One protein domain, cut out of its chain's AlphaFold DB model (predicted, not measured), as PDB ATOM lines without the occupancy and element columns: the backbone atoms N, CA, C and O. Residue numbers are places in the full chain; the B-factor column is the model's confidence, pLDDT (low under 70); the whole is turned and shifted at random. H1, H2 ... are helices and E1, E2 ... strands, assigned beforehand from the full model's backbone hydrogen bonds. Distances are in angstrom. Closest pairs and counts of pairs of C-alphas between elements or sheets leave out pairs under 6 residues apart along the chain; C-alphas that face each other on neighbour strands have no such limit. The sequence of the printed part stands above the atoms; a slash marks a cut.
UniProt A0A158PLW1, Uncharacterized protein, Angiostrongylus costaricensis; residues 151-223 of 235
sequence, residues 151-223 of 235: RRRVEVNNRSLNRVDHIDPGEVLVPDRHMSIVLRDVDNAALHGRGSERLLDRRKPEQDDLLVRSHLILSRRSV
ATOM      1  N   ARG A 151      -1.187   9.612  21.582       78.56
ATOM      2  CA  ARG A 151      -1.968   9.058  20.463       78.56
ATOM      3  C   ARG A 151      -3.130   8.205  20.977       78.56
ATOM      4  O   ARG A 151      -3.092   6.979  20.949       78.56
ATOM      5  N   ARG A 152      -4.144   8.853  21.539       81.88
ATOM      6  CA  ARG A 152      -5.330   8.200  22.076       81.88
ATOM      7  C   ARG A 152      -6.275   7.921  20.921       81.88
ATOM      8  O   ARG A 152      -6.526   8.793  20.087       81.88
ATOM      9  N   ARG A 153      -6.806   6.700  20.891       86.12
ATOM     10  CA  ARG A 153      -7.933   6.364  20.023       86.12
ATOM     11  C   ARG A 153      -9.160   7.138  20.502       86.12
ATOM     12  O   ARG A 153      -9.481   7.120  21.689       86.12
ATOM     13  N   VAL A 154      -9.810   7.822  19.572       88.69
ATOM     14  CA  VAL A 154     -11.042   8.584  19.773       88.69
ATOM     15  C   VAL A 154     -12.144   7.905  18.974       88.69
ATOM     16  O   VAL A 154     -11.930   7.499  17.834       88.69
ATOM     17  N   GLU A 155     -13.323   7.786  19.575       90.88
ATOM     18  CA  GLU A 155     -14.525   7.301  18.902       90.88
ATOM     19  C   GLU A 155     -15.303   8.487  18.335       90.88
ATOM     20  O   GLU A 155     -15.779   9.345  19.082       90.88
ATOM     21  N   VAL A 156     -15.431   8.550  17.008       89.62
ATOM     22  CA  VAL A 156     -16.231   9.580  16.341       89.62
ATOM     23  C   VAL A 156     -17.597   9.002  15.997       89.62
ATOM     24  O   VAL A 156     -17.697   8.028  15.256       89.62
ATOM     25  N   ASN A 157     -18.660   9.605  16.537       88.44
ATOM     26  CA  ASN A 157     -20.032   9.216  16.226       88.44
ATOM     27  C   ASN A 157     -20.589  10.080  15.086       88.44
ATOM     28  O   ASN A 157     -20.872  11.269  15.257       88.44
ATOM     29  N   ASN A 158     -20.756   9.460  13.924       86.38
ATOM     30  CA  ASN A 158     -21.252  10.088  12.714       86.38
ATOM     31  C   ASN A 158     -22.763   9.889  12.579       86.38
ATOM     32  O   ASN A 158     -23.260   8.788  12.320       86.38
ATOM     33  N   ARG A 159     -23.504  10.997  12.682       80.69
ATOM     34  CA  ARG A 159     -24.949  11.025  12.425       80.69
ATOM     35  C   ARG A 159     -25.208  10.967  10.924       80.69
ATOM     36  O   ARG A 159     -25.109  11.981  10.233       80.69
ATOM     37  N   SER A 160     -25.584   9.799  10.406       76.81
ATOM     38  CA  SER A 160     -26.059   9.709   9.025       76.81
ATOM     39  C   SER A 160     -27.511  10.179   8.909       76.81
ATOM     40  O   SER A 160     -28.346   9.951   9.789       76.81
ATOM     41  N   LEU A 161     -27.857  10.773   7.763       73.50
ATOM     42  CA  LEU A 161     -29.236  11.166   7.435       73.50
ATOM     43  C   LEU A 161     -30.218   9.972   7.501       73.50
ATOM     44  O   LEU A 161     -31.423  10.155   7.663       73.50
ATOM     45  N   ASN A 162     -29.699   8.742   7.405       65.50
ATOM     46  CA  ASN A 162     -30.467   7.506   7.295       65.50
ATOM     47  C   ASN A 162     -30.626   6.735   8.622       65.50
ATOM     48  O   ASN A 162     -30.973   5.555   8.582       65.50
ATOM     49  N   ARG A 163     -30.435   7.375   9.790       63.47
ATOM     50  CA  ARG A 163     -30.570   6.756  11.135       63.47
ATOM     51  C   ARG A 163     -29.635   5.563  11.395       63.47
ATOM     52  O   ARG A 163     -29.899   4.764  12.294       63.47
ATOM     53  N   VAL A 164     -28.586   5.414  10.593       66.94
ATOM     54  CA  VAL A 164     -27.497   4.477  10.877       66.94
ATOM     55  C   VAL A 164     -26.399   5.304  11.518       66.94
ATOM     56  O   VAL A 164     -25.778   6.126  10.843       66.94
ATOM     57  N   ASP A 165     -26.234   5.154  12.822       77.69
ATOM     58  CA  ASP A 165     -25.131   5.795  13.522       77.69
ATOM     59  C   ASP A 165     -23.867   4.988  13.214       77.69
ATOM     60  O   ASP A 165     -23.837   3.761  13.351       77.69
ATOM     61  N   HIS A 166     -22.843   5.673  12.720       81.81
ATOM     62  CA  HIS A 166     -21.538   5.071  12.480       81.81
ATOM     63  C   HIS A 166     -20.619   5.468  13.626       81.81
ATOM     64  O   HIS A 166     -20.554   6.647  13.972       81.81
ATOM     65  N   ILE A 167     -19.943   4.488  14.222       86.00
ATOM     66  CA  ILE A 167     -18.864   4.757  15.166       86.00
ATOM     67  C   ILE A 167     -17.564   4.431  14.451       86.00
ATOM     68  O   ILE A 167     -17.330   3.285  14.059       86.00
ATOM     69  N   ASP A 168     -16.740   5.460  14.302       88.62
ATOM     70  CA  ASP A 168     -15.451   5.391  13.635       88.62
ATOM     71  C   ASP A 168     -14.350   5.602  14.693       88.62
ATOM     72  O   ASP A 168     -13.951   6.739  14.966       88.62
ATOM     73  N   PRO A 169     -13.895   4.530  15.372       89.06
ATOM     74  CA  PRO A 169     -12.758   4.582  16.282       89.06
ATOM     75  C   PRO A 169     -11.456   4.761  15.494       89.06
ATOM     76  O   PRO A 169     -11.170   3.978  14.589       89.06
ATOM     77  N   GLY A 170     -10.634   5.747  15.856       92.19
ATOM     78  CA  GLY A 170      -9.333   5.971  15.217       92.19
ATOM     79  C   GLY A 170      -8.432   6.941  15.978       92.19
ATOM     80  O   GLY A 170      -8.851   7.587  16.936       92.19
ATOM     81  N   GLU A 171      -7.168   7.045  15.574       91.19
ATOM     82  CA  GLU A 171      -6.240   8.045  16.123       91.19
ATOM     83  C   GLU A 171      -6.403   9.380  15.391       91.19
ATOM     84  O   GLU A 171      -6.333   9.430  14.162       91.19
ATOM     85  N   VAL A 172      -6.593  10.475  16.129       89.31
ATOM     86  CA  VAL A 172      -6.745  11.814  15.544       89.31
ATOM     87  C   VAL A 172      -5.390  12.344  15.076       89.31
ATOM     88  O   VAL A 172      -4.470  12.493  15.875       89.31
ATOM     89  N   LEU A 173      -5.269  12.648  13.782       88.56
ATOM     90  CA  LEU A 173      -4.059  13.235  13.199       88.56
ATOM     91  C   LEU A 173      -4.129  14.760  13.153       88.56
ATOM     92  O   LEU A 173      -3.228  15.438  13.642       88.56
ATOM     93  N   VAL A 174      -5.178  15.292  12.521       87.69
ATOM     94  CA  VAL A 174      -5.342  16.729  12.284       87.69
ATOM     95  C   VAL A 174      -6.820  17.085  12.428       87.69
ATOM     96  O   VAL A 174      -7.623  16.673  11.585       87.69
ATOM     97  N   PRO A 175      -7.202  17.808  13.490       84.00
ATOM     98  CA  PRO A 175      -8.494  18.471  13.555       84.00
ATOM     99  C   PRO A 175      -8.455  19.814  12.806       84.00
ATOM    100  O   PRO A 175      -7.428  20.485  12.748       84.00
ATOM    101  N   ASP A 176      -9.594  20.207  12.247       87.00
ATOM    102  CA  ASP A 176      -9.816  21.483  11.563       87.00
ATOM    103  C   ASP A 176     -10.805  22.367  12.346       87.00
ATOM    104  O   ASP A 176     -11.601  21.891  13.163       87.00
ATOM    105  N   ARG A 177     -10.803  23.674  12.063       84.44
ATOM    106  CA  ARG A 177     -11.725  24.662  12.640       84.44
ATOM    107  C   ARG A 177     -13.195  24.335  12.354       84.44
ATOM    108  O   ARG A 177     -14.062  24.728  13.130       84.44
ATOM    109  N   HIS A 178     -13.478  23.613  11.272       85.56
ATOM    110  CA  HIS A 178     -14.828  23.210  10.877       85.56
ATOM    111  C   HIS A 178     -15.275  21.855  11.449       85.56
ATOM    112  O   HIS A 178     -16.198  21.254  10.909       85.56
ATOM    113  N   MET A 179     -14.636  21.353  12.515       83.75
ATOM    114  CA  MET A 179     -14.913  20.026  13.097       83.75
ATOM    115  C   MET A 179     -14.647  18.861  12.130       83.75
ATOM    116  O   MET A 179     -15.124  17.748  12.346       83.75
ATOM    117  N   SER A 180     -13.872  19.098  11.070       88.75
ATOM    118  CA  SER A 180     -13.342  18.017  10.241       88.75
ATOM    119  C   SER A 180     -12.146  17.396  10.953       88.75
ATOM    120  O   SER A 180     -11.321  18.114  11.517       88.75
ATOM    121  N   ILE A 181     -12.061  16.068  10.965       90.44
ATOM    122  CA  ILE A 181     -10.998  15.337  11.656       90.44
ATOM    123  C   ILE A 181     -10.436  14.283  10.705       90.44
ATOM    124  O   ILE A 181     -11.190  13.512  10.112       90.44
ATOM    125  N   VAL A 182      -9.111  14.238  10.570       90.44
ATOM    126  CA  VAL A 182      -8.421  13.138   9.886       90.44
ATOM    127  C   VAL A 182      -8.087  12.059  10.912       90.44
ATOM    128  O   VAL A 182      -7.331  12.321  11.848       90.44
ATOM    129  N   LEU A 183      -8.639  10.858  10.731       92.44
ATOM    130  CA  LEU A 183      -8.372   9.695  11.579       92.44
ATOM    131  C   LEU A 183      -7.402   8.716  10.899       92.44
ATOM    132  O   LEU A 183      -7.432   8.539   9.679       92.44
ATOM    133  N   ARG A 184      -6.566   8.047  11.696       90.56
ATOM    134  CA  ARG A 184      -5.695   6.934  11.290       90.56
ATOM    135  C   ARG A 184      -6.181   5.620  11.908       90.56
ATOM    136  O   ARG A 184      -6.711   5.631  13.015       90.56
ATOM    137  N   ASP A 185      -5.959   4.511  11.197       92.00
ATOM    138  CA  ASP A 185      -6.280   3.141  11.632       92.00
ATOM    139  C   ASP A 185      -7.749   2.986  12.057       92.00
ATOM    140  O   ASP A 185      -8.048   2.513  13.154       92.00
ATOM    141  N   VAL A 186      -8.653   3.447  11.182       90.12
ATOM    142  CA  VAL A 186     -10.097   3.497  11.437       90.12
ATOM    143  C   VAL A 186     -10.739   2.127  11.249       90.12
ATOM    144  O   VAL A 186     -10.713   1.569  10.150       90.12
ATOM    145  N   ASP A 187     -11.376   1.624  12.305       87.31
ATOM    146  CA  ASP A 187     -12.148   0.382  12.280       87.31
ATOM    147  C   ASP A 187     -13.647   0.706  12.166       87.31
ATOM    148  O   ASP A 187     -14.346   0.794  13.169       87.31
ATOM    149  N   ASN A 188     -14.159   0.913  10.947       76.44
ATOM    150  CA  ASN A 188     -15.554   1.332  10.743       76.44
ATOM    151  C   ASN A 188     -16.552   0.299  11.302       76.44
ATOM    152  O   ASN A 188     -16.761  -0.765  10.706       76.44
ATOM    153  N   ALA A 189     -17.236   0.641  12.396       73.75
ATOM    154  CA  ALA A 189     -18.303  -0.162  12.975       73.75
ATOM    155  C   ALA A 189     -19.660   0.489  12.669       73.75
ATOM    156  O   ALA A 189     -20.061   1.493  13.261       73.75
ATOM    157  N   ALA A 190     -20.402  -0.095  11.724       70.69
ATOM    158  CA  ALA A 190     -21.778   0.315  11.463       70.69
ATOM    159  C   ALA A 190     -22.694  -0.251  12.555       70.69
ATOM    160  O   ALA A 190     -23.046  -1.437  12.532       70.69
ATOM    161  N   LEU A 191     -23.108   0.597  13.500       66.31
ATOM    162  CA  LEU A 191     -24.155   0.221  14.434       66.31
ATOM    163  C   LEU A 191     -25.486   0.236  13.689       66.31
ATOM    164  O   LEU A 191     -25.999   1.266  13.254       66.31
ATOM    165  N   HIS A 192     -26.065  -0.948  13.544       58.69
ATOM    166  CA  HIS A 192     -27.446  -1.072  13.118       58.69
ATOM    167  C   HIS A 192     -28.297  -0.468  14.235       58.69
ATOM    168  O   HIS A 192     -28.394  -1.033  15.323       58.69
ATOM    169  N   GLY A 193     -28.816   0.740  14.001       60.22
ATOM    170  CA  GLY A 193     -29.535   1.495  15.019       60.22
ATOM    171  C   GLY A 193     -30.636   0.651  15.663       60.22
ATOM    172  O   GLY A 193     -31.266  -0.176  15.009       60.22
ATOM    173  N   ARG A 194     -30.928   0.903  16.942       58.06
ATOM    174  CA  ARG A 194     -31.874   0.151  17.800       58.06
ATOM    175  C   ARG A 194     -33.327   0.049  17.271       58.06
ATOM    176  O   ARG A 194     -34.196  -0.495  17.942       58.06
ATOM    177  N   GLY A 195     -33.614   0.585  16.080       56.25
ATOM    178  CA  GLY A 195     -34.881   0.466  15.352       56.25
ATOM    179  C   GLY A 195     -34.796  -0.203  13.970       56.25
ATOM    180  O   GLY A 195     -35.842  -0.384  13.348       56.25
ATOM    181  N   SER A 196     -33.611  -0.577  13.468       52.09
ATOM    182  CA  SER A 196     -33.473  -1.255  12.168       52.09
ATOM    183  C   SER A 196     -33.927  -2.715  12.206       52.09
ATOM    184  O   SER A 196     -34.345  -3.248  11.181       52.09
ATOM    185  N   GLU A 197     -33.930  -3.339  13.385       52.06
ATOM    186  CA  GLU A 197     -34.411  -4.712  13.584       52.06
ATOM    187  C   GLU A 197     -35.897  -4.855  13.201       52.06
ATOM    188  O   GLU A 197     -36.284  -5.776  12.486       52.06
ATOM    189  N   ARG A 198     -36.725  -3.844  13.511       55.91
ATOM    190  CA  ARG A 198     -38.166  -3.844  13.186       55.91
ATOM    191  C   ARG A 198     -38.483  -3.722  11.692       55.91
ATOM    192  O   ARG A 198     -39.619  -3.974  11.288       55.91
ATOM    193  N   LEU A 199     -37.524  -3.290  10.871       51.84
ATOM    194  CA  LEU A 199     -37.695  -3.197   9.415       51.84
ATOM    195  C   LEU A 199     -37.176  -4.436   8.679       51.84
ATOM    196  O   LEU A 199     -37.635  -4.696   7.566       51.84
ATOM    197  N   LEU A 200     -36.274  -5.208   9.290       51.75
ATOM    198  CA  LEU A 200     -35.808  -6.481   8.739       51.75
ATOM    199  C   LEU A 200     -36.841  -7.593   8.950       51.75
ATOM    200  O   LEU A 200     -37.106  -8.337   8.012       51.75
ATOM    201  N   ASP A 201     -37.542  -7.591  10.086       51.50
ATOM    202  CA  ASP A 201     -38.603  -8.567  10.394       51.50
ATOM    203  C   ASP A 201     -39.859  -8.441   9.504       51.50
ATOM    204  O   ASP A 201     -40.725  -9.313   9.464       51.50
ATOM    205  N   ARG A 202     -39.988  -7.335   8.754       53.16
ATOM    206  CA  ARG A 202     -41.092  -7.112   7.802       53.16
ATOM    207  C   ARG A 202     -40.739  -7.421   6.349       53.16
ATOM    208  O   ARG A 202     -41.627  -7.335   5.495       53.16
ATOM    209  N   ARG A 203     -39.497  -7.814   6.043       48.41
ATOM    210  CA  ARG A 203     -39.193  -8.460   4.758       48.41
ATOM    211  C   ARG A 203     -39.647  -9.911   4.856       48.41
ATOM    212  O   ARG A 203     -38.917 -10.792   5.278       48.41
ATOM    213  N   LYS A 204     -40.927 -10.078   4.534       51.06
ATOM    214  CA  LYS A 204     -41.688 -11.324   4.532       51.06
ATOM    215  C   LYS A 204     -40.941 -12.497   3.856       51.06
ATOM    216  O   LYS A 204     -40.246 -12.262   2.868       51.06
ATOM    217  N   PRO A 205     -41.210 -13.744   4.287       53.28
ATOM    218  CA  PRO A 205     -40.657 -15.010   3.765       53.28
ATOM    219  C   PRO A 205     -41.032 -15.369   2.305       53.28
ATOM    220  O   PRO A 205     -40.891 -16.514   1.890       53.28
ATOM    221  N   GLU A 206     -41.486 -14.418   1.482       54.81
ATOM    222  CA  GLU A 206     -41.882 -14.693   0.087       54.81
ATOM    223  C   GLU A 206     -40.704 -15.100  -0.819       54.81
ATOM    224  O   GLU A 206     -40.924 -15.685  -1.879       54.81
ATOM    225  N   GLN A 207     -39.453 -14.831  -0.423       53.19
ATOM    226  CA  GLN A 207     -38.286 -15.301  -1.179       53.19
ATOM    227  C   GLN A 207     -37.972 -16.790  -0.962       53.19
ATOM    228  O   GLN A 207     -37.470 -17.425  -1.892       53.19
ATOM    229  N   ASP A 208     -38.340 -17.372   0.181       52.56
ATOM    230  CA  ASP A 208     -38.077 -18.792   0.452       52.56
ATOM    231  C   ASP A 208     -39.057 -19.704  -0.308       52.56
ATOM    232  O   ASP A 208     -38.659 -20.739  -0.850       52.56
ATOM    233  N   ASP A 209     -40.309 -19.269  -0.497       55.62
ATOM    234  CA  ASP A 209     -41.302 -20.001  -1.301       55.62
ATOM    235  C   ASP A 209     -40.944 -20.062  -2.799       55.62
ATOM    236  O   ASP A 209     -41.263 -21.037  -3.493       55.62
ATOM    237  N   LEU A 210     -40.249 -19.046  -3.323       56.28
ATOM    238  CA  LEU A 210     -39.784 -19.038  -4.714       56.28
ATOM    239  C   LEU A 210     -38.605 -19.999  -4.930       56.28
ATOM    240  O   LEU A 210     -38.520 -20.639  -5.982       56.28
ATOM    241  N   LEU A 211     -37.744 -20.162  -3.924       55.69
ATOM    242  CA  LEU A 211     -36.626 -21.106  -3.957       55.69
ATOM    243  C   LEU A 211     -37.126 -22.558  -3.922       55.69
ATOM    244  O   LEU A 211     -36.723 -23.358  -4.771       55.69
ATOM    245  N   VAL A 212     -38.103 -22.875  -3.065       60.00
ATOM    246  CA  VAL A 212     -38.734 -24.211  -3.021       60.00
ATOM    247  C   VAL A 212     -39.506 -24.519  -4.313       60.00
ATOM    248  O   VAL A 212     -39.387 -25.621  -4.860       60.00
ATOM    249  N   ARG A 213     -40.244 -23.550  -4.879       56.78
ATOM    250  CA  ARG A 213     -40.947 -23.739  -6.164       56.78
ATOM    251  C   ARG A 213     -40.000 -23.953  -7.342       56.78
ATOM    252  O   ARG A 213     -40.302 -24.776  -8.206       56.78
ATOM    253  N   SER A 214     -38.867 -23.254  -7.383       61.84
ATOM    254  CA  SER A 214     -37.884 -23.429  -8.460       61.84
ATOM    255  C   SER A 214     -37.263 -24.833  -8.453       61.84
ATOM    256  O   SER A 214     -37.158 -25.464  -9.509       61.84
ATOM    257  N   HIS A 215     -36.983 -25.386  -7.267       58.31
ATOM    258  CA  HIS A 215     -36.505 -26.760  -7.117       58.31
ATOM    259  C   HIS A 215     -37.553 -27.796  -7.549       58.31
ATOM    260  O   HIS A 215     -37.222 -28.759  -8.243       58.31
ATOM    261  N   LEU A 216     -38.832 -27.574  -7.222       59.84
ATOM    262  CA  LEU A 216     -39.915 -28.486  -7.610       59.84
ATOM    263  C   LEU A 216     -40.143 -28.526  -9.136       59.84
ATOM    264  O   LEU A 216     -40.479 -29.574  -9.690       59.84
ATOM    265  N   ILE A 217     -39.951 -27.398  -9.827       59.44
ATOM    266  CA  ILE A 217     -40.082 -27.309 -11.291       59.44
ATOM    267  C   ILE A 217     -38.913 -28.017 -11.989       59.44
ATOM    268  O   ILE A 217     -39.128 -28.733 -12.970       59.44
ATOM    269  N   LEU A 218     -37.691 -27.877 -11.469       57.53
ATOM    270  CA  LEU A 218     -36.510 -28.533 -12.035       57.53
ATOM    271  C   LEU A 218     -36.554 -30.060 -11.857       57.53
ATOM    272  O   LEU A 218     -36.262 -30.783 -12.808       57.53
ATOM    273  N   SER A 219     -37.033 -30.567 -10.715       58.56
ATOM    274  CA  SER A 219     -37.209 -32.016 -10.515       58.56
ATOM    275  C   SER A 219     -38.309 -32.635 -11.383       58.56
ATOM    276  O   SER A 219     -38.240 -33.820 -11.697       58.56
ATOM    277  N   ARG A 220     -39.324 -31.872 -11.813       57.53
ATOM    278  CA  ARG A 220     -40.353 -32.398 -12.731       57.53
ATOM    279  C   ARG A 220     -39.882 -32.476 -14.182       57.53
ATOM    280  O   ARG A 220     -40.360 -33.341 -14.911       57.53
ATOM    281  N   ARG A 221     -38.937 -31.629 -14.604       57.44
ATOM    282  CA  ARG A 221     -38.363 -31.697 -15.960       57.44
ATOM    283  C   ARG A 221     -37.488 -32.938 -16.169       57.44
ATOM    284  O   ARG A 221     -37.630 -33.587 -17.202       57.44
ATOM    285  N   SER A 222     -36.687 -33.342 -15.178       58.25
ATOM    286  CA  SER A 222     -35.812 -34.523 -15.314       58.25
ATOM    287  C   SER A 222     -36.581 -35.850 -15.454       58.25
ATOM    288  O   SER A 222     -36.125 -36.776 -16.127       58.25
ATOM    289  N   VAL A 223     -37.780 -35.948 -14.868       59.53
ATOM    290  CA  VAL A 223     -38.637 -37.146 -14.968       59.53
ATOM    291  C   VAL A 223     -39.302 -37.267 -16.348       59.53
ATOM    292  O   VAL A 223     -39.588 -38.372 -16.805       59.53
TER     293      VAL A 223
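AT A GLANCE: This is residues 151 to 223 of the 235 residues of an uncharacterized protein of Angiostrongylus costaricensis (UniProt A0A158PLW1). A small, strongly twisted sheet of four strands makes a head at one end, and from it a long arm, residues 197 to 223, sticks out and ends in the single long helix H2. In the head the long strand E2 bends sharply, with E1 along one side of it and E3 and the short E4 on the other side, while the short helix H1 lies on the way out along the arm. The printed part has 73 residues, with four named strands, E1 to E4, followed along the chain by two named helices, H1 and H2; the class is mixed, helices and strands, and in the branched sheet the neighbour pairs E1 and E2, E2 and E3, and E2 and E4 are each antiparallel. The whole is extended, a rod spanning 71 by 26 by 19 A, with a radius of gyration of the C-alphas of 22.5 A, and the arm makes much of that length.

HOW THE PARTS SIT: E2, residues 165 to 175, has three neighbours and bends by 98 degrees at residue 172. E1, residues 153 to 159, lies on one side of it, antiparallel at 129 degrees, beside residues 165 to 171; N 154 and O 170 are 2.8 A apart, within hydrogen-bond range. E3, residues 181 to 184, is antiparallel to E2 on the other side, beside residues 170 to 175, with N 173 and O 182 at 2.8 A. E4, residues 189 to 191, is on that same side, antiparallel at 142 degrees beside residues 165 to 167, with N 189 and O 167 at 3.1 A. The pairing along E2 is staggered: E2 pairs with E1 over its residues 165 to 171, with E4 over its residues 165 to 167 and with E3 over its residues 171 to 175. E1, E2 and E3 form a meander, each strand the antiparallel neighbour of the one before, and E1 and E2, like E2 and E3, are a hairpin. H1, residues 197 to 200, and H2, residues 206 to 223, are not on the sheet, and the two helices are apart. In H2, 11 of 14 O i to N i+4 pairs are within hydrogen-bond range; H1 is too short for such a pair.

IN THESE COORDINATES: E2 measures 20.9 A from first to last C-alpha and E1 19.2 A, with C-alpha 153 at (-7.933, 6.364, 20.023). E3 has 4 residues, E4 has 3 and H1 has 4. H2 measures 27.2 A, from C-alpha 206 at (-41.882, -14.693, 0.087) to C-alpha 223 at (-38.637, -37.146, -14.968).

THE WHOLE: The two C-alphas farthest apart are those of Arg 177 and Val 223, 72.8 A. Without residues 197 to 223, which stand free, the body of 46 residues spans 34 by 21 by 11 A. The printed part has no cut, and its five links between named elements are tight. The mean pLDDT of the printed part is 71.4; residues 162 to 164 and 191 to 223 are under 70.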